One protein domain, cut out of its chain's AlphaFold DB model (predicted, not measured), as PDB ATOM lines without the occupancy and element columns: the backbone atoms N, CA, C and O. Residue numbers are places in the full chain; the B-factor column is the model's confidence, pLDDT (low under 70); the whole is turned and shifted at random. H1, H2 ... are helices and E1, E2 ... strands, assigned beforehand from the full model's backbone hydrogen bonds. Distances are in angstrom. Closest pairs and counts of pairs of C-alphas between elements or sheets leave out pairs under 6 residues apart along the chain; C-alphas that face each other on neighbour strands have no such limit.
ATOM      1  N   LEU A  29     218.196 200.587 161.097       82.00
ATOM      2  CA  LEU A  29     218.262 200.822 159.663       82.00
ATOM      3  C   LEU A  29     219.115 202.063 159.401       82.00
ATOM      4  O   LEU A  29     218.941 203.095 160.043       82.00
ATOM      5  N   SER A  30     220.036 201.958 158.455       85.00
ATOM      6  CA  SER A  30     220.861 203.067 157.983       85.00
ATOM      7  C   SER A  30     221.014 202.974 156.471       85.00
ATOM      8  O   SER A  30     220.906 201.891 155.897       85.00
ATOM      9  N   MET A  31     221.258 204.104 155.819       79.50
ATOM     10  CA  MET A  31     221.488 204.173 154.381       79.50
ATOM     11  C   MET A  31     222.791 204.928 154.130       79.50
ATOM     12  O   MET A  31     223.097 205.913 154.799       79.50
ATOM     13  N   THR A  32     223.609 204.441 153.205       83.88
ATOM     14  CA  THR A  32     224.874 205.079 152.819       83.88
ATOM     15  C   THR A  32     225.029 204.982 151.309       83.88
ATOM     16  O   THR A  32     225.360 203.921 150.773       83.88
ATOM     17  N   GLY A  33     224.761 206.096 150.623       86.56
ATOM     18  CA  GLY A  33     224.606 206.108 149.168       86.56
ATOM     19  C   GLY A  33     223.502 205.138 148.743       86.56
ATOM     20  O   GLY A  33     222.437 205.115 149.352       86.56
ATOM     21  N   ASP A  34     223.810 204.277 147.776       84.88
ATOM     22  CA  ASP A  34     222.894 203.256 147.255       84.88
ATOM     23  C   ASP A  34     222.847 201.985 148.113       84.88
ATOM     24  O   ASP A  34     222.462 200.933 147.628       84.88
ATOM     25  N   ASN A  35     223.303 202.006 149.367       83.50
ATOM     26  CA  ASN A  35     223.300 200.812 150.213       83.50
ATOM     27  C   ASN A  35     222.413 201.015 151.432       83.50
ATOM     28  O   ASN A  35     222.648 201.915 152.238       83.50
ATOM     29  N   ILE A  36     221.442 200.124 151.597       84.50
ATOM     30  CA  ILE A  36     220.661 199.964 152.817       84.50
ATOM     31  C   ILE A  36     221.421 198.992 153.716       84.50
ATOM     32  O   ILE A  36     221.662 197.848 153.329       84.50
ATOM     33  N   LYS A  37     221.785 199.442 154.915       87.38
ATOM     34  CA  LYS A  37     222.382 198.625 155.968       87.38
ATOM     35  C   LYS A  37     221.393 198.453 157.111       87.38
ATOM     36  O   LYS A  37     221.050 199.412 157.802       87.38
ATOM     37  N   LEU A  38     220.996 197.214 157.350       84.81
ATOM     38  CA  LEU A  38     220.218 196.805 158.505       84.81
ATOM     39  C   LEU A  38     221.119 196.081 159.501       84.81
ATOM     40  O   LEU A  38     221.780 195.106 159.153       84.81
ATOM     41  N   THR A  39     221.121 196.545 160.743       86.31
ATOM     42  CA  THR A  39     221.890 195.965 161.843       86.31
ATOM     43  C   THR A  39     220.924 195.477 162.910       86.31
ATOM     44  O   THR A  39     220.210 196.279 163.506       86.31
ATOM     45  N   ILE A  40     220.897 194.171 163.177       81.00
ATOM     46  CA  ILE A  40     220.240 193.631 164.370       81.00
ATOM     47  C   ILE A  40     221.309 193.419 165.446       81.00
ATOM     48  O   ILE A  40     222.124 192.500 165.298       81.00
ATOM     49  N   PRO A  41     221.299 194.214 166.527       78.31
ATOM     50  CA  PRO A  41     222.166 193.980 167.667       78.31
ATOM     51  C   PRO A  41     221.712 192.760 168.474       78.31
ATOM     52  O   PRO A  41     220.520 192.524 168.667       78.31
ATOM     53  N   GLY A  42     222.676 191.984 168.964       71.81
ATOM     54  CA  GLY A  42     222.468 190.842 169.850       71.81
ATOM     55  C   GLY A  42     223.229 189.585 169.424       71.81
ATOM     56  O   GLY A  42     223.531 189.362 168.252       71.81
ATOM     57  N   ASP A  43     223.496 188.701 170.391       64.75
ATOM     58  CA  ASP A  43     224.181 187.415 170.187       64.75
ATOM     59  C   ASP A  43     223.244 186.395 169.500       64.75
ATOM     60  O   ASP A  43     222.875 185.351 170.036       64.75
ATOM     61  N   ASN A  44     222.792 186.731 168.290       55.28
ATOM     62  CA  ASN A  44     221.719 186.070 167.556       55.28
ATOM     63  C   ASN A  44     222.237 184.819 166.817       55.28
ATOM     64  O   ASN A  44     222.074 184.637 165.612       55.28
ATOM     65  N   ARG A  45     222.952 183.946 167.540       54.28
ATOM     66  CA  ARG A  45     223.695 182.802 166.976       54.28
ATOM     67  C   ARG A  45     222.831 181.574 166.657       54.28
ATOM     68  O   ARG A  45     223.394 180.543 166.283       54.28
ATOM     69  N   GLY A  46     221.508 181.645 166.829       56.38
ATOM     70  CA  GLY A  46     220.644 180.459 166.784       56.38
ATOM     71  C   GLY A  46     219.293 180.581 166.076       56.38
ATOM     72  O   GLY A  46     218.737 179.535 165.756       56.38
ATOM     73  N   GLY A  47     218.774 181.786 165.822       63.62
ATOM     74  CA  GLY A  47     217.459 181.969 165.196       63.62
ATOM     75  C   GLY A  47     217.542 182.169 163.683       63.62
ATOM     76  O   GLY A  47     218.472 182.808 163.193       63.62
ATOM     77  N   ASN A  48     216.560 181.648 162.938       71.44
ATOM     78  CA  ASN A  48     216.332 182.116 161.569       71.44
ATOM     79  C   ASN A  48     215.636 183.477 161.665       71.44
ATOM     80  O   ASN A  48     214.592 183.581 162.313       71.44
ATOM     81  N   VAL A  49     216.217 184.497 161.035       75.25
ATOM     82  CA  VAL A  49     215.610 185.825 160.925       75.25
ATOM     83  C   VAL A  49     215.015 185.973 159.533       75.25
ATOM     84  O   VAL A  49     215.685 185.681 158.539       75.25
ATOM     85  N   ARG A  50     213.760 186.425 159.481       83.75
ATOM     86  CA  ARG A  50     213.096 186.857 158.250       83.75
ATOM     87  C   ARG A  50     212.876 188.359 158.274       83.75
ATOM     88  O   ARG A  50     212.378 188.880 159.270       83.75
ATOM     89  N   PHE A  51     213.209 189.004 157.164       82.69
ATOM     90  CA  PHE A  51     212.913 190.409 156.904       82.69
ATOM     91  C   PHE A  51     211.917 190.495 155.771       82.69
ATOM     92  O   PHE A  51     212.194 189.946 154.713       82.69
ATOM     93  N   TYR A  52     210.803 191.183 155.978       85.06
ATOM     94  CA  TYR A  52     209.848 191.500 154.918       85.06
ATOM     95  C   TYR A  52     210.071 192.943 154.473       85.06
ATOM     96  O   TYR A  52     210.339 193.796 155.317       85.06
ATOM     97  N   ILE A  53     210.015 193.180 153.166       83.06
ATOM     98  CA  ILE A  53     210.205 194.486 152.539       83.06
ATOM     99  C   ILE A  53     209.012 194.722 151.620       83.06
ATOM    100  O   ILE A  53     208.751 193.927 150.720       83.06
ATOM    101  N   ASP A  54     208.320 195.819 151.877       84.19
ATOM    102  CA  ASP A  54     207.259 196.397 151.060       84.19
ATOM    103  C   ASP A  54     207.856 197.666 150.429       84.19
ATOM    104  O   ASP A  54     208.320 198.546 151.160       84.19
ATOM    105  N   MET A  55     208.003 197.693 149.101       76.50
ATOM    106  CA  MET A  55     208.701 198.773 148.394       76.50
ATOM    107  C   MET A  55     207.755 199.866 147.911       76.50
ATOM    108  O   MET A  55     208.174 201.021 147.814       76.50
ATOM    109  N   ASP A  56     206.512 199.513 147.582       77.69
ATOM    110  CA  ASP A  56     205.506 200.455 147.088       77.69
ATOM    111  C   ASP A  56     204.531 200.927 148.183       77.69
ATOM    112  O   ASP A  56     203.737 201.842 147.949       77.69
ATOM    113  N   ASN A  57     204.649 200.374 149.397       79.56
ATOM    114  CA  ASN A  57     203.798 200.639 150.554       79.56
ATOM    115  C   ASN A  57     202.313 200.368 150.266       79.56
ATOM    116  O   ASN A  57     201.431 201.002 150.860       79.56
ATOM    117  N   ASN A  58     202.022 199.459 149.334       79.06
ATOM    118  CA  ASN A  58     200.670 199.123 148.945       79.06
ATOM    119  C   ASN A  58     200.272 197.755 149.528       79.06
ATOM    120  O   ASN A  58     200.710 196.709 149.061       79.06
ATOM    121  N   PRO A  59     199.364 197.708 150.519       81.56
ATOM    122  CA  PRO A  59     198.940 196.441 151.112       81.56
ATOM    123  C   PRO A  59     198.162 195.536 150.140       81.56
ATOM    124  O   PRO A  59     197.914 194.376 150.472       81.56
ATOM    125  N   GLU A  60     197.732 196.057 148.984       85.06
ATOM    126  CA  GLU A  60     197.030 195.305 147.937       85.06
ATOM    127  C   GLU A  60     197.980 194.613 146.940       85.06
ATOM    128  O   GLU A  60     197.523 193.791 146.143       85.06
ATOM    129  N   THR A  61     199.280 194.925 146.968       81.56
ATOM    130  CA  THR A  61     200.316 194.289 146.136       81.56
ATOM    131  C   THR A  61     201.147 193.296 146.962       81.56
ATOM    132  O   THR A  61     200.853 193.012 148.125       81.56
ATOM    133  N   GLY A  62     202.142 192.660 146.338       83.62
ATOM    134  CA  GLY A  62     203.034 191.722 147.019       83.62
ATOM    135  C   GLY A  62     202.359 190.449 147.552       83.62
ATOM    136  O   GLY A  62     201.309 190.008 147.081       83.62
ATOM    137  N   SER A  63     203.017 189.809 148.521       86.00
ATOM    138  CA  SER A  63     202.549 188.584 149.168       86.00
ATOM    139  C   SER A  63     202.162 188.845 150.621       86.00
ATOM    140  O   SER A  63     202.777 189.649 151.327       86.00
ATOM    141  N   THR A  64     201.147 188.127 151.103       84.69
ATOM    142  CA  THR A  64     200.761 188.148 152.516       84.69
ATOM    143  C   THR A  64     201.593 187.145 153.307       84.69
ATOM    144  O   THR A  64     201.555 185.937 153.070       84.69
ATOM    145  N   SER A  65     202.322 187.621 154.314       77.00
ATOM    146  CA  SER A  65     202.973 186.740 155.275       77.00
ATOM    147  C   SER A  65     202.004 186.398 156.398       77.00
ATOM    148  O   SER A  65     201.712 187.215 157.271       77.00
ATOM    149  N   GLN A  66     201.538 185.148 156.414       74.50
ATOM    150  CA  GLN A  66     200.673 184.644 157.483       74.50
ATOM    151  C   GLN A  66     201.360 184.690 158.862       74.50
ATOM    152  O   GLN A  66     200.691 184.787 159.886       74.50
ATOM    153  N   GLU A  67     202.693 184.630 158.889       69.19
ATOM    154  CA  GLU A  67     203.487 184.630 160.120       69.19
ATOM    155  C   GLU A  67     203.670 186.029 160.712       69.19
ATOM    156  O   GLU A  67     203.663 186.178 161.932       69.19
ATOM    157  N   SER A  68     203.862 187.048 159.868       69.06
ATOM    158  CA  SER A  68     204.091 188.423 160.328       69.06
ATOM    159  C   SER A  68     202.822 189.277 160.330       69.06
ATOM    160  O   SER A  68     202.816 190.356 160.918       69.06
ATOM    161  N   GLY A  69     201.755 188.818 159.669       73.31
ATOM    162  CA  GLY A  69     200.536 189.596 159.462       73.31
ATOM    163  C   GLY A  69     200.710 190.776 158.500       73.31
ATOM    164  O   GLY A  69     199.781 191.565 158.360       73.31
ATOM    165  N   LEU A  70     201.872 190.911 157.844       74.50
ATOM    166  CA  LEU A  70     202.068 191.896 156.780       74.50
ATOM    167  C   LEU A  70     201.401 191.414 155.495       74.50
ATOM    168  O   LEU A  70     201.702 190.327 154.999       74.50
ATOM    169  N   ALA A  71     200.534 192.261 154.955       81.12
ATOM    170  CA  ALA A  71     200.176 192.282 153.542       81.12
ATOM    171  C   ALA A  71     201.072 193.301 152.821       81.12
ATOM    172  O   ALA A  71     201.621 194.175 153.495       81.12
ATOM    173  N   GLY A  72     201.229 193.198 151.500       84.56
ATOM    174  CA  GLY A  72     202.038 194.164 150.743       84.56
ATOM    175  C   GLY A  72     203.510 193.800 150.557       84.56
ATOM    176  O   GLY A  72     204.251 194.553 149.950       84.56
ATOM    177  N   ALA A  73     204.005 192.680 151.097       85.50
ATOM    178  CA  ALA A  73     205.448 192.436 151.066       85.50
ATOM    179  C   ALA A  73     205.903 191.979 149.669       85.50
ATOM    180  O   ALA A  73     205.587 190.867 149.248       85.50
ATOM    181  N   ASP A  74     206.689 192.806 148.982       85.06
ATOM    182  CA  ASP A  74     207.277 192.507 147.670       85.06
ATOM    183  C   ASP A  74     208.446 191.528 147.764       85.06
ATOM    184  O   ASP A  74     208.640 190.671 146.897       85.06
ATOM    185  N   PHE A  75     209.237 191.638 148.831       85.69
ATOM    186  CA  PHE A  75     210.399 190.790 149.062       85.69
ATOM    187  C   PHE A  75     210.426 190.276 150.496       85.69
ATOM    188  O   PHE A  75     209.986 190.942 151.434       85.69
ATOM    189  N   TYR A  76     211.034 189.109 150.686       87.12
ATOM    190  CA  TYR A  76     211.587 188.769 151.988       87.12
ATOM    191  C   TYR A  76     212.989 188.198 151.879       87.12
ATOM    192  O   TYR A  76     213.407 187.663 150.851       87.12
ATOM    193  N   ILE A  77     213.717 188.315 152.980       85.44
ATOM    194  CA  ILE A  77     215.087 187.852 153.101       85.44
ATOM    195  C   ILE A  77     215.156 186.860 154.248       85.44
ATOM    196  O   ILE A  77     214.728 187.158 155.361       85.44
ATOM    197  N   GLU A  78     215.710 185.684 153.975       84.56
ATOM    198  CA  GLU A  78     215.931 184.637 154.968       84.56
ATOM    199  C   GLU A  78     217.263 183.942 154.693       84.56
ATOM    200  O   GLU A  78     217.485 183.459 153.583       84.56
ATOM    201  N   ASN A  79     218.127 183.821 155.706       78.56
ATOM    202  CA  ASN A  79     219.360 183.027 155.618       78.56
ATOM    203  C   ASN A  79     220.226 183.367 154.386       78.56
ATOM    204  O   ASN A  79     220.673 182.467 153.666       78.56
ATOM    205  N   ASP A  80     220.441 184.655 154.134       78.94
ATOM    206  CA  ASP A  80     221.230 185.161 153.008       78.94
ATOM    207  C   ASP A  80     220.587 184.976 151.627       78.94
ATOM    208  O   ASP A  80     221.259 185.030 150.599       78.94
ATOM    209  N   ILE A  81     219.275 184.744 151.585       84.06
ATOM    210  CA  ILE A  81     218.529 184.508 150.351       84.06
ATOM    211  C   ILE A  81     217.398 185.523 150.218       84.06
ATOM    212  O   ILE A  81     216.588 185.650 151.133       84.06
ATOM    213  N   ILE A  82     217.313 186.177 149.053       86.81
ATOM    214  CA  ILE A  82     216.162 186.994 148.650       86.81
ATOM    215  C   ILE A  82     215.113 186.121 147.978       86.81
ATOM    216  O   ILE A  82     215.414 185.344 147.059       86.81
ATOM    217  N   TYR A  83     213.870 186.350 148.372       88.94
ATOM    218  CA  TYR A  83     212.687 185.874 147.688       88.94
ATOM    219  C   TYR A  83     211.820 187.060 147.263       88.94
ATOM    220  O   TYR A  83     211.727 188.037 148.002       88.94
ATOM    221  N   ALA A  84     211.201 186.964 146.089       89.50
ATOM    222  CA  ALA A  84     210.216 187.919 145.587       89.50
ATOM    223  C   ALA A  84     208.814 187.320 145.679       89.50
ATOM    224  O   ALA A  84     208.638 186.105 145.527       89.50
ATOM    225  N   ALA A  85     207.828 188.174 145.921       89.12
ATOM    226  CA  ALA A  85     206.424 187.818 145.894       89.12
ATOM    227  C   ALA A  85     205.993 187.443 144.473       89.12
ATOM    228  O   ALA A  85     206.208 188.192 143.527       89.12
ATOM    229  N   ALA A  86     205.355 186.286 144.332       86.56
ATOM    230  CA  ALA A  86     204.734 185.806 143.106       86.56
ATOM    231  C   ALA A  86     203.300 185.371 143.442       86.56
ATOM    232  O   ALA A  86     203.017 184.184 143.660       86.56
ATOM    233  N   GLY A  87     202.414 186.364 143.571       85.50
ATOM    234  CA  GLY A  87     201.080 186.197 144.153       85.50
ATOM    235  C   GLY A  87     201.157 185.737 145.612       85.50
ATOM    236  O   GLY A  87     201.934 186.262 146.408       85.50
ATOM    237  N   ASP A  88     200.422 184.677 145.950       82.69
ATOM    238  CA  ASP A  88     200.397 184.092 147.305       82.69
ATOM    239  C   ASP A  88     201.629 183.224 147.629       82.69
ATOM    240  O   ASP A  88     201.670 182.517 148.637       82.69
ATOM    241  N   THR A  89     202.626 183.203 146.743       86.31
ATOM    242  CA  THR A  89     203.829 182.385 146.900       86.31
ATOM    243  C   THR A  89     205.092 183.217 146.796       86.31
ATOM    244  O   THR A  89     205.076 184.373 146.386       86.31
ATOM    245  N   TRP A  90     206.209 182.599 147.164       89.19
ATOM    246  CA  TRP A  90     207.509 183.238 147.159       89.19
ATOM    247  C   TRP A  90     208.466 182.527 146.215       89.19
ATOM    248  O   TRP A  90     208.694 181.317 146.331       89.19
ATOM    249  N   GLU A  91     209.077 183.288 145.317       89.31
ATOM    250  CA  GLU A  91     210.048 182.775 144.365       89.31
ATOM    251  C   GLU A  91     211.468 183.173 144.744       89.31
ATOM    252  O   GLU A  91     211.751 184.305 145.117       89.31
ATOM    253  N   TYR A  92     212.387 182.214 144.636       87.50
ATOM    254  CA  TYR A  92     213.809 182.465 144.840       87.50
ATOM    255  C   TYR A  92     214.333 183.406 143.761       87.50
ATOM    256  O   TYR A  92     214.216 183.099 142.570       87.50
ATOM    257  N   VAL A  93     215.014 184.467 144.185       83.44
ATOM    258  CA  VAL A  93     215.592 185.439 143.264       83.44
ATOM    259  C   VAL A  93     217.105 185.269 143.172       83.44
ATOM    260  O   VAL A  93     217.629 184.851 142.138       83.44
ATOM    261  N   SER A  94     217.820 185.562 144.259       75.75
ATOM    262  CA  SER A  94     219.280 185.476 144.309       75.75
ATOM    263  C   SER A  94     219.796 185.494 145.749       75.75
ATOM    264  O   SER A  94     219.133 185.999 146.652       75.75
ATOM    265  N   ALA A  95     220.995 184.944 145.953       70.38
ATOM    266  CA  ALA A  95     221.764 185.076 147.196       70.38
ATOM    267  C   ALA A  95     222.977 186.016 147.038       70.38
ATOM    268  O   ALA A  95     223.536 186.470 148.028       70.38
ATOM    269  N   ASP A  96     223.385 186.323 145.802       75.12
ATOM    270  CA  ASP A  96     224.643 187.038 145.531       75.12
ATOM    271  C   ASP A  96     224.500 188.566 145.636       75.12
ATOM    272  O   ASP A  96     225.487 189.291 145.557       75.12
ATOM    273  N   LEU A  97     223.271 189.058 145.798       73.19
ATOM    274  CA  LEU A  97     222.947 190.489 145.830       73.19
ATOM    275  C   LEU A  97     222.940 191.065 147.250       73.19
ATOM    276  O   LEU A  97     222.696 192.253 147.443       73.19
ATOM    277  N   ILE A  98     223.206 190.217 148.243       75.81
ATOM    278  CA  ILE A  98     223.242 190.606 149.640       75.81
ATOM    279  C   ILE A  98     224.579 190.215 150.247       75.81
ATOM    280  O   ILE A  98     225.020 189.071 150.125       75.81
ATOM    281  N   SER A  99     225.184 191.141 150.990       80.06
ATOM    282  CA  SER A  99     226.239 190.781 151.930       80.06
ATOM    283  C   SER A  99     225.653 190.628 153.329       80.06
ATOM    284  O   SER A  99     225.147 191.598 153.897       80.06
ATOM    285  N   PHE A 100     225.769 189.425 153.878       78.75
ATOM    286  CA  PHE A 100     225.508 189.165 155.284       78.75
ATOM    287  C   PHE A 100     226.822 189.075 156.048       78.75
ATOM    288  O   PHE A 100     227.713 188.292 155.700       78.75
ATOM    289  N   SER A 101     226.941 189.871 157.106       81.12
ATOM    290  CA  SER A 101     228.043 189.773 158.056       81.12
ATOM    291  C   SER A 101     227.484 189.388 159.427       81.12
ATOM    292  O   SER A 101     226.410 189.816 159.845       81.12
ATOM    293  N   ASN A 102     228.201 188.500 160.114       72.19
ATOM    294  CA  ASN A 102     227.937 188.183 161.512       72.19
ATOM    295  C   ASN A 102     229.169 188.622 162.296       72.19
ATOM    296  O   ASN A 102     230.111 187.850 162.519       72.19
ATOM    297  N   GLU A 103     229.209 189.915 162.597       74.25
ATOM    298  CA  GLU A 103     230.323 190.534 163.292       74.25
ATOM    299  C   GLU A 103     230.045 190.581 164.781       74.25
ATOM    300  O   GLU A 103     229.319 191.445 165.250       74.25
ATOM    301  N   LYS A 104     230.682 189.642 165.494       65.25
ATOM    302  CA  LYS A 104     230.834 189.488 166.955       65.25
ATOM    303  C   LYS A 104     229.557 189.508 167.805       65.25
ATOM    304  O   LYS A 104     229.479 188.639 168.670       65.25
ATOM    305  N   GLU A 105     228.609 190.402 167.561       74.88
ATOM    306  CA  GLU A 105     227.352 190.617 168.287       74.88
ATOM    307  C   GLU A 105     226.260 191.265 167.408       74.88
ATOM    308  O   GLU A 105     225.212 191.616 167.931       74.88
ATOM    309  N   ASN A 106     226.480 191.439 166.099       79.19
ATOM    310  CA  ASN A 106     225.506 192.042 165.188       79.19
ATOM    311  C   ASN A 106     225.266 191.140 163.973       79.19
ATOM    312  O   ASN A 106     226.211 190.596 163.391       79.19
ATOM    313  N   LEU A 107     224.002 191.021 163.567       78.38
ATOM    314  CA  LEU A 107     223.646 190.579 162.223       78.38
ATOM    315  C   LEU A 107     223.551 191.819 161.341       78.38
ATOM    316  O   LEU A 107     222.682 192.658 161.574       78.38
ATOM    317  N   GLU A 108     224.422 191.926 160.343       85.69
ATOM    318  CA  GLU A 108     224.363 193.016 159.375       85.69
ATOM    319  C   GLU A 108     223.934 192.501 158.008       85.69
ATOM    320  O   GLU A 108     224.467 191.518 157.487       85.69
ATOM    321  N   LEU A 109     222.979 193.214 157.431       83.25
ATOM    322  CA  LEU A 109     222.423 193.004 156.115       83.25
ATOM    323  C   LEU A 109     222.697 194.268 155.303       83.25
ATOM    324  O   LEU A 109     222.110 195.306 155.595       83.25
ATOM    325  N   ASN A 110     223.575 194.185 154.299       86.88
ATOM    326  CA  ASN A 110     223.751 195.272 153.331       86.88
ATOM    327  C   ASN A 110     223.141 194.885 151.988       86.88
ATOM    328  O   ASN A 110     223.484 193.838 151.427       86.88
ATOM    329  N   ILE A 111     222.275 195.752 151.477       84.06
ATOM    330  CA  ILE A 111     221.589 195.586 150.202       84.06
ATOM    331  C   ILE A 111     221.828 196.837 149.374       84.06
ATOM    332  O   ILE A 111     221.537 197.942 149.829       84.06
ATOM    333  N   ASN A 112     222.331 196.666 148.156       85.62
ATOM    334  CA  ASN A 112     222.404 197.777 147.221       85.62
ATOM    335  C   ASN A 112     221.001 198.057 146.653       85.62
ATOM    336  O   ASN A 112     220.360 197.120 146.186       85.62
ATOM    337  N   THR A 113     220.515 199.294 146.666       79.38
ATOM    338  CA  THR A 113     219.181 199.683 146.186       79.38
ATOM    339  C   THR A 113     218.977 199.351 144.711       79.38
ATOM    340  O   THR A 113     217.901 198.879 144.350       79.38
ATOM    341  N   THR A 114     220.025 199.424 143.880       82.19
ATOM    342  CA  THR A 114     219.955 199.033 142.459       82.19
ATOM    343  C   THR A 114     219.677 197.540 142.276       82.19
ATOM    344  O   THR A 114     219.302 197.091 141.188       82.19
ATOM    345  N   THR A 115     219.875 196.736 143.327       79.62
ATOM    346  CA  THR A 115     219.430 195.341 143.368       79.62
ATOM    347  C   THR A 115     217.938 195.285 143.124       79.62
ATOM    348  O   THR A 115     217.509 194.550 142.244       79.62
ATOM    349  N   PHE A 116     217.152 196.074 143.854       75.38
ATOM    350  CA  PHE A 116     215.699 196.043 143.747       75.38
ATOM    351  C   PHE A 116     215.234 196.481 142.364       75.38
ATOM    352  O   PHE A 116     214.400 195.792 141.786       75.38
ATOM    353  N   ASP A 117     215.865 197.493 141.769       75.19
ATOM    354  CA  ASP A 117     215.581 197.895 140.387       75.19
ATOM    355  C   ASP A 117     215.876 196.763 139.400       75.19
ATOM    356  O   ASP A 117     215.088 196.460 138.504       75.19
ATOM    357  N   THR A 118     217.015 196.088 139.569       77.44
ATOM    358  CA  THR A 118     217.384 194.949 138.721       77.44
ATOM    359  C   THR A 118     216.381 193.808 138.880       77.44
ATOM    360  O   THR A 118     215.987 193.188 137.890       77.44
ATOM    361  N   LEU A 119     215.950 193.528 140.112       73.50
ATOM    362  CA  LEU A 119     215.004 192.459 140.409       73.50
ATOM    363  C   LEU A 119     213.612 192.776 139.872       73.50
ATOM    364  O   LEU A 119     213.059 191.930 139.176       73.50
ATOM    365  N   ALA A 120     213.107 193.985 140.106       70.81
ATOM    366  CA  ALA A 120     211.854 194.500 139.565       70.81
ATOM    367  C   ALA A 120     211.790 194.329 138.040       70.81
ATOM    368  O   ALA A 120     210.854 193.726 137.512       70.81
ATOM    369  N   ASN A 121     212.850 194.750 137.345       72.00
ATOM    370  CA  ASN A 121     212.945 194.644 135.889       72.00
ATOM    371  C   ASN A 121     213.068 193.192 135.393       72.00
ATOM    372  O   ASN A 121     212.584 192.864 134.311       72.00
ATOM    373  N   THR A 122     213.735 192.312 136.148       68.88
ATOM    374  CA  THR A 122     213.993 190.926 135.713       68.88
ATOM    375  C   THR A 122     212.802 190.009 135.958       68.88
ATOM    376  O   THR A 122     212.573 189.076 135.188       68.88
ATOM    377  N   THR A 123     212.068 190.220 137.047       65.94
ATOM    378  CA  THR A 123     210.939 189.361 137.403       65.94
ATOM    379  C   THR A 123     209.651 189.780 136.703       65.94
ATOM    380  O   THR A 123     208.767 188.942 136.540       65.94
ATOM    381  N   GLY A 124     209.535 191.047 136.280       64.44
ATOM    382  CA  GLY A 124     208.277 191.605 135.775       64.44
ATOM    383  C   GLY A 124     207.162 191.601 136.828       64.44
ATOM    384  O   GLY A 124     205.998 191.746 136.473       64.44
ATOM    385  N   LEU A 125     207.518 191.379 138.102       57.19
ATOM    386  CA  LEU A 125     206.593 191.296 139.237       57.19
ATOM    387  C   LEU A 125     206.309 192.674 139.841       57.19
ATOM    388  O   LEU A 125     205.336 192.826 140.567       57.19
ATOM    389  N   VAL A 126     207.127 193.676 139.512       55.81
ATOM    390  CA  VAL A 126     206.858 195.074 139.840       55.81
ATOM    391  C   VAL A 126     206.349 195.725 138.565       55.81
ATOM    392  O   VAL A 126     207.067 195.808 137.567       55.81
ATOM    393  N   ASN A 127     205.087 196.141 138.569       51.22
ATOM    394  CA  ASN A 127     204.509 196.866 137.447       51.22
ATOM    395  C   ASN A 127     205.366 198.121 137.212       51.22
ATOM    396  O   ASN A 127     205.578 198.901 138.139       51.22
ATOM    397  N   ASN A 128     205.862 198.318 135.985       44.94
ATOM    398  CA  ASN A 128     206.761 199.422 135.596       44.94
ATOM    399  C   ASN A 128     206.235 200.838 135.921       44.94
ATOM    400  O   ASN A 128     206.961 201.813 135.750       44.94
ATOM    401  N   GLU A 129     204.987 200.965 136.369       47.00
ATOM    402  CA  GLU A 129     204.391 202.211 136.854       47.00
ATOM    403  C   GLU A 129     204.982 202.662 138.203       47.00
ATOM    404  O   GLU A 129     204.985 203.856 138.487       47.00
ATOM    405  N   ASN A 130     205.587 201.746 138.970       44.12
ATOM    406  CA  ASN A 130     206.302 202.029 140.221       44.12
ATOM    407  C   ASN A 130     207.826 202.010 140.029       44.12
ATOM    408  O   ASN A 130     208.566 201.558 140.903       44.12
ATOM    409  N   LYS A 131     208.321 202.454 138.865       44.41
ATOM    410  CA  LYS A 131     209.762 202.590 138.637       44.41
ATOM    411  C   LYS A 131     210.338 203.524 139.704       44.41
ATOM    412  O   LYS A 131     209.993 204.704 139.761       44.41
ATOM    413  N   ILE A 132     211.187 202.971 140.561       47.09
ATOM    414  CA  ILE A 132     211.760 203.663 141.710       47.09
ATOM    415  C   ILE A 132     212.894 204.574 141.211       47.09
ATOM    416  O   ILE A 132     214.073 204.289 141.393       47.09
ATOM    417  N   ASP A 133     212.565 205.679 140.537       43.41
ATOM    418  CA  ASP A 133     213.540 206.750 140.296       43.41
ATOM    419  C   ASP A 133     213.775 207.473 141.640       43.41
ATOM    420  O   ASP A 133     213.112 208.451 141.982       43.41
ATOM    421  N   GLY A 134     214.705 206.932 142.434       47.41
ATOM    422  CA  GLY A 134     214.969 207.350 143.811       47.41
ATOM    423  C   GLY A 134     214.035 206.653 144.801       47.41
ATOM    424  O   GLY A 134     212.824 206.858 144.791       47.41
ATOM    425  N   PHE A 135     214.595 205.802 145.664       48.91
ATOM    426  CA  PHE A 135     213.843 205.046 146.671       48.91
ATOM    427  C   PHE A 135     213.252 205.992 147.729       48.91
ATOM    428  O   PHE A 135     213.850 206.238 148.768       48.91
ATOM    429  N   ASN A 136     212.062 206.529 147.448       52.72
ATOM    430  CA  ASN A 136     211.289 207.410 148.333       52.72
ATOM    431  C   ASN A 136     210.178 206.654 149.090       52.72
ATOM    432  O   ASN A 136     209.188 207.251 149.505       52.72
ATOM    433  N   GLY A 137     210.328 205.335 149.243       53.41
ATOM    434  CA  GLY A 137     209.363 204.472 149.923       53.41
ATOM    435  C   GLY A 137     209.528 204.438 151.445       53.41
ATOM    436  O   GLY A 137     210.598 204.715 151.998       53.41
ATOM    437  N   THR A 138     208.454 204.053 152.132       56.56
ATOM    438  CA  THR A 138     208.489 203.650 153.541       56.56
ATOM    439  C   THR A 138     208.852 202.172 153.596       56.56
ATOM    440  O   THR A 138     208.118 201.344 153.072       56.56
ATOM    441  N   VAL A 139     209.952 201.813 154.258       59.53
ATOM    442  CA  VAL A 139     210.275 200.405 154.512       59.53
ATOM    443  C   VAL A 139     209.563 199.966 155.777       59.53
ATOM    444  O   VAL A 139     209.915 200.376 156.884       59.53
ATOM    445  N   LYS A 140     208.564 199.102 155.617       64.06
ATOM    446  CA  LYS A 140     207.942 198.394 156.734       64.06
ATOM    447  C   LYS A 140     208.729 197.138 157.024       64.06
ATOM    448  O   LYS A 140     208.798 196.241 156.191       64.06
ATOM    449  N   MET A 141     209.301 197.062 158.217       62.69
ATOM    450  CA  MET A 141     210.068 195.902 158.633       62.69
ATOM    451  C   MET A 141     209.360 195.170 159.762       62.69
ATOM    452  O   MET A 141     209.100 195.739 160.823       62.69
ATOM    453  N   ASN A 142     209.114 193.882 159.539       64.50
ATOM    454  CA  ASN A 142     208.846 192.930 160.608       64.50
ATOM    455  C   ASN A 142     210.008 191.965 160.732       64.50
ATOM    456  O   ASN A 142     210.428 191.351 159.750       64.50
ATOM    457  N   ILE A 143     210.465 191.796 161.965       62.66
ATOM    458  CA  ILE A 143     211.443 190.796 162.345       62.66
ATOM    459  C   ILE A 143     210.679 189.634 162.945       62.66
ATOM    460  O   ILE A 143     210.103 189.731 164.030       62.66
ATOM    461  N   VAL A 144     210.702 188.514 162.233       63.72
ATOM    462  CA  VAL A 144     210.216 187.241 162.757       63.72
ATOM    463  C   VAL A 144     211.431 186.412 163.146       63.72
ATOM    464  O   VAL A 144     212.295 186.136 162.312       63.72
ATOM    465  N   THR A 145     211.504 186.031 164.419       62.91
ATOM    466  CA  THR A 145     212.542 185.141 164.946       62.91
ATOM    467  C   THR A 145     211.951 183.756 165.146       62.91
ATOM    468  O   THR A 145     210.945 183.599 165.845       62.91
ATOM    469  N   LEU A 146     212.595 182.754 164.548       58.91
ATOM    470  CA  LEU A 146     212.180 181.356 164.642       58.91
ATOM    471  C   LEU A 146     213.130 180.538 165.529       58.91
ATOM    472  O   LEU A 146     214.337 180.798 165.542       58.91
ATOM    473  N   ASP A 147     212.606 179.523 166.222       63.91
ATOM    474  CA  ASP A 147     213.421 178.525 166.930       63.91
ATOM    475  C   ASP A 147     214.079 177.520 165.959       63.91
ATOM    476  O   ASP A 147     213.919 177.569 164.735       63.91
ATOM    477  N   ASP A 148     214.813 176.554 166.515       54.69
ATOM    478  CA  ASP A 148     215.460 175.469 165.772       54.69
ATOM    479  C   ASP A 148     214.474 174.511 165.075       54.69
ATOM    480  O   ASP A 148     214.881 173.672 164.262       54.69
ATOM    481  N   LYS A 149     213.177 174.643 165.362       62.91
ATOM    482  CA  LYS A 149     212.069 173.866 164.804       62.91
ATOM    483  C   LYS A 149     211.157 174.694 163.898       62.91
ATOM    484  O   LYS A 149     210.129 174.164 163.485       62.91
ATOM    485  N   TRP A 150     211.554 175.915 163.532       58.69
ATOM    486  CA  TRP A 150     210.781 176.826 162.679       58.69
ATOM    487  C   TRP A 150     209.478 177.336 163.304       58.69
ATOM    488  O   TRP A 150     208.600 177.806 162.585       58.69
ATOM    489  N   ASN A 151     209.339 177.279 164.628       56.38
ATOM    490  CA  ASN A 151     208.222 177.926 165.305       56.38
ATOM    491  C   ASN A 151     208.537 179.405 165.509       56.38
ATOM    492  O   ASN A 151     209.664 179.757 165.857       56.38
ATOM    493  N   VAL A 152     207.526 180.257 165.351       64.75
ATOM    494  CA  VAL A 152     207.618 181.681 165.680       64.75
ATOM    495  C   VAL A 152     207.831 181.835 167.186       64.75
ATOM    496  O   VAL A 152     206.969 181.469 167.983       64.75
ATOM    497  N   VAL A 153     208.994 182.360 167.571       65.94
ATOM    498  CA  VAL A 153     209.347 182.662 168.970       65.94
ATOM    499  C   VAL A 153     209.054 184.121 169.283       65.94
ATOM    500  O   VAL A 153     208.640 184.454 170.390       65.94
ATOM    501  N   HIS A 154     209.281 184.991 168.300       61.50
ATOM    502  CA  HIS A 154     209.113 186.425 168.442       61.50
ATOM    503  C   HIS A 154     208.719 187.050 167.108       61.50
ATOM    504  O   HIS A 154     209.299 186.721 166.071       61.50
ATOM    505  N   THR A 155     207.772 187.978 167.156       56.69
ATOM    506  CA  THR A 155     207.461 188.901 166.068       56.69
ATOM    507  C   THR A 155     207.623 190.317 166.603       56.69
ATOM    508  O   THR A 155     207.026 190.668 167.624       56.69
ATOM    509  N   SER A 156     208.434 191.137 165.938       62.94
ATOM    510  CA  SER A 156     208.317 192.580 166.127       62.94
ATOM    511  C   SER A 156     206.990 193.035 165.515       62.94
ATOM    512  O   SER A 156     206.514 192.441 164.546       62.94
ATOM    513  N   GLY A 157     206.381 194.082 166.072       59.50
ATOM    514  CA  GLY A 157     205.360 194.820 165.328       59.50
ATOM    515  C   GLY A 157     205.980 195.500 164.097       59.50
ATOM    516  O   GLY A 157     207.210 195.666 164.066       59.50
ATOM    517  N   PRO A 158     205.156 195.905 163.109       61.88
ATOM    518  CA  PRO A 158     205.648 196.608 161.932       61.88
ATOM    519  C   PRO A 158     206.319 197.893 162.386       61.88
ATOM    520  O   PRO A 158     205.690 198.755 162.997       61.88
ATOM    521  N   THR A 159     207.619 197.981 162.129       63.72
ATOM    522  CA  THR A 159     208.375 199.213 162.331       63.72
ATOM    523  C   THR A 159     208.493 199.881 160.976       63.72
ATOM    524  O   THR A 159     209.063 199.313 160.043       63.72
ATOM    525  N   GLU A 160     207.882 201.053 160.852       63.75
ATOM    526  CA  GLU A 160     207.957 201.860 159.642       63.75
ATOM    527  C   GLU A 160     209.229 202.703 159.688       63.75
ATOM    528  O   GLU A 160     209.458 203.457 160.634       63.75
ATOM    529  N   TYR A 161     210.056 202.573 158.658       62.66
ATOM    530  CA  TYR A 161     211.223 203.410 158.447       62.66
ATOM    531  C   TYR A 161     210.984 204.258 157.203       62.66
ATOM    532  O   TYR A 161     210.945 203.744 156.085       62.66
ATOM    533  N   ASN A 162     210.830 205.565 157.388       57.47
ATOM    534  CA  ASN A 162     210.820 206.497 156.269       57.47
ATOM    535  C   ASN A 162     212.253 206.733 155.809       57.47
ATOM    536  O   ASN A 162     213.080 207.250 156.558       57.47
ATOM    537  N   ILE A 163     212.550 206.364 154.566       52.47
ATOM    538  CA  ILE A 163     213.912 206.476 154.030       52.47
ATOM    539  C   ILE A 163     214.340 207.938 153.864       52.47
ATOM    540  O   ILE A 163     215.519 208.250 154.011       52.47
ATOM    541  N   LEU A 164     213.380 208.846 153.672       52.81
ATOM    542  CA  LEU A 164     213.622 210.291 153.628       52.81
ATOM    543  C   LEU A 164     214.141 210.869 154.955       52.81
ATOM    544  O   LEU A 164     214.757 211.932 154.947       52.81
ATOM    545  N   ASP A 165     213.926 210.169 156.072       47.59
ATOM    546  CA  ASP A 165     214.339 210.614 157.406       47.59
ATOM    547  C   ASP A 165     215.718 210.057 157.812       47.59
ATOM    548  O   ASP A 165     216.206 210.324 158.912       47.59
ATOM    549  N   ILE A 166     216.371 209.277 156.940       49.09
ATOM    550  CA  ILE A 166     217.700 208.725 157.210       49.09
ATOM    551  C   ILE A 166     218.747 209.805 156.917       49.09
ATOM    552  O   ILE A 166     219.060 210.098 155.764       49.09
TER     553      ILE A 166
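AT A GLANCE: This is residues 29 to 166 of the 283 residues of an uncharacterized protein of Thiotrichales bacterium (UniProt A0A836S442). Two strongly twisted sheets stand partly face to face as a sandwich, E1 E2 E8 E7 on one side and the larger E6 E5 E4 E3 E10 E11 on the other, with H1 across one end. The two-stranded sheet E9 E12 prolongs the larger layer past the end of E3, where E9 comes close to Tyr 52, and E9 runs on into E10 across a break of 1 residue, at 18 degrees. The printed part has 138 residues, with twelve named strands and one named helix in the order E1 to E8, H1, E9 to E12. The three sheets are antiparallel and the class is mostly strand. The whole is compact and rounded, with a radius of gyration of the C-alphas of 14.3 A and spans of 41 by 33 by 27 A.

HOW THE PARTS SIT: E1, residues 29 to 32, and E2, residues 35 to 41, form a hairpin, with N 30 and O 37 within hydrogen-bond range at 2.8 A. E3, residues 48 to 53, E4, residues 75 to 78, E5, residues 81 to 86, and E6, residues 89 to 94, form a meander, each strand the antiparallel neighbour of the one before; N 53 and O 75 are 2.8 A apart, N 76 and O 83 3.0 A, N 91 and O 84 2.9 A. E7, residues 98 to 103, and E8, residues 106 to 112, form a hairpin, with N 101 and O 108 at 3.0 A. E8 is also antiparallel to E2, with N 38 and O 109 at 2.8 A. The closest C-alphas of E5 and E7, those of Ile 81 and Ile 98, are 7.7 A apart. H1, residues 113 to 123, is on the larger sheet, two layers with the helix on one face, at a height over the sheet of 9.9 A. It lies over E5, slantwise at 44 degrees on the local plane, and only just not over E6, on which 2 of its 11 C-alphas fall. The closest C-alphas of H1 and E6, those of Leu 119 and Val 93, are 7.6 A apart. In H1, 6 of 7 O i to N i+4 pairs are within hydrogen-bond range. E9, residues 138 to 141, is antiparallel to E12, residues 159 to 162, with N 139 and O 161 at 2.8 A. E10, residues 143 to 146, is antiparallel to E3, with N 146 and O 48 at 3.1 A, and forms a hairpin with E11, residues 152 to 155, with N 145 and O 154 at 2.8 A.

IN THESE COORDINATES: E1 begins at C-alpha 29, (218.262, 200.822, 159.663). E2 is 18.8 A long, E3 16.5 A, E6 16.0 A, E8 19.1 A and H1 15.9 A. E12 ends at C-alpha 162, (210.820, 206.497, 156.269).

THE WHOLE: The C-alphas farthest apart, those of Lys 104 and Glu 129, are 42.0 A apart. The printed part has no cut; the long links are E3 to E4 and H1 to E9. Mean pLDDT of the printed part is 72.3, with 53 residues under 70, among them residues 122 to 166.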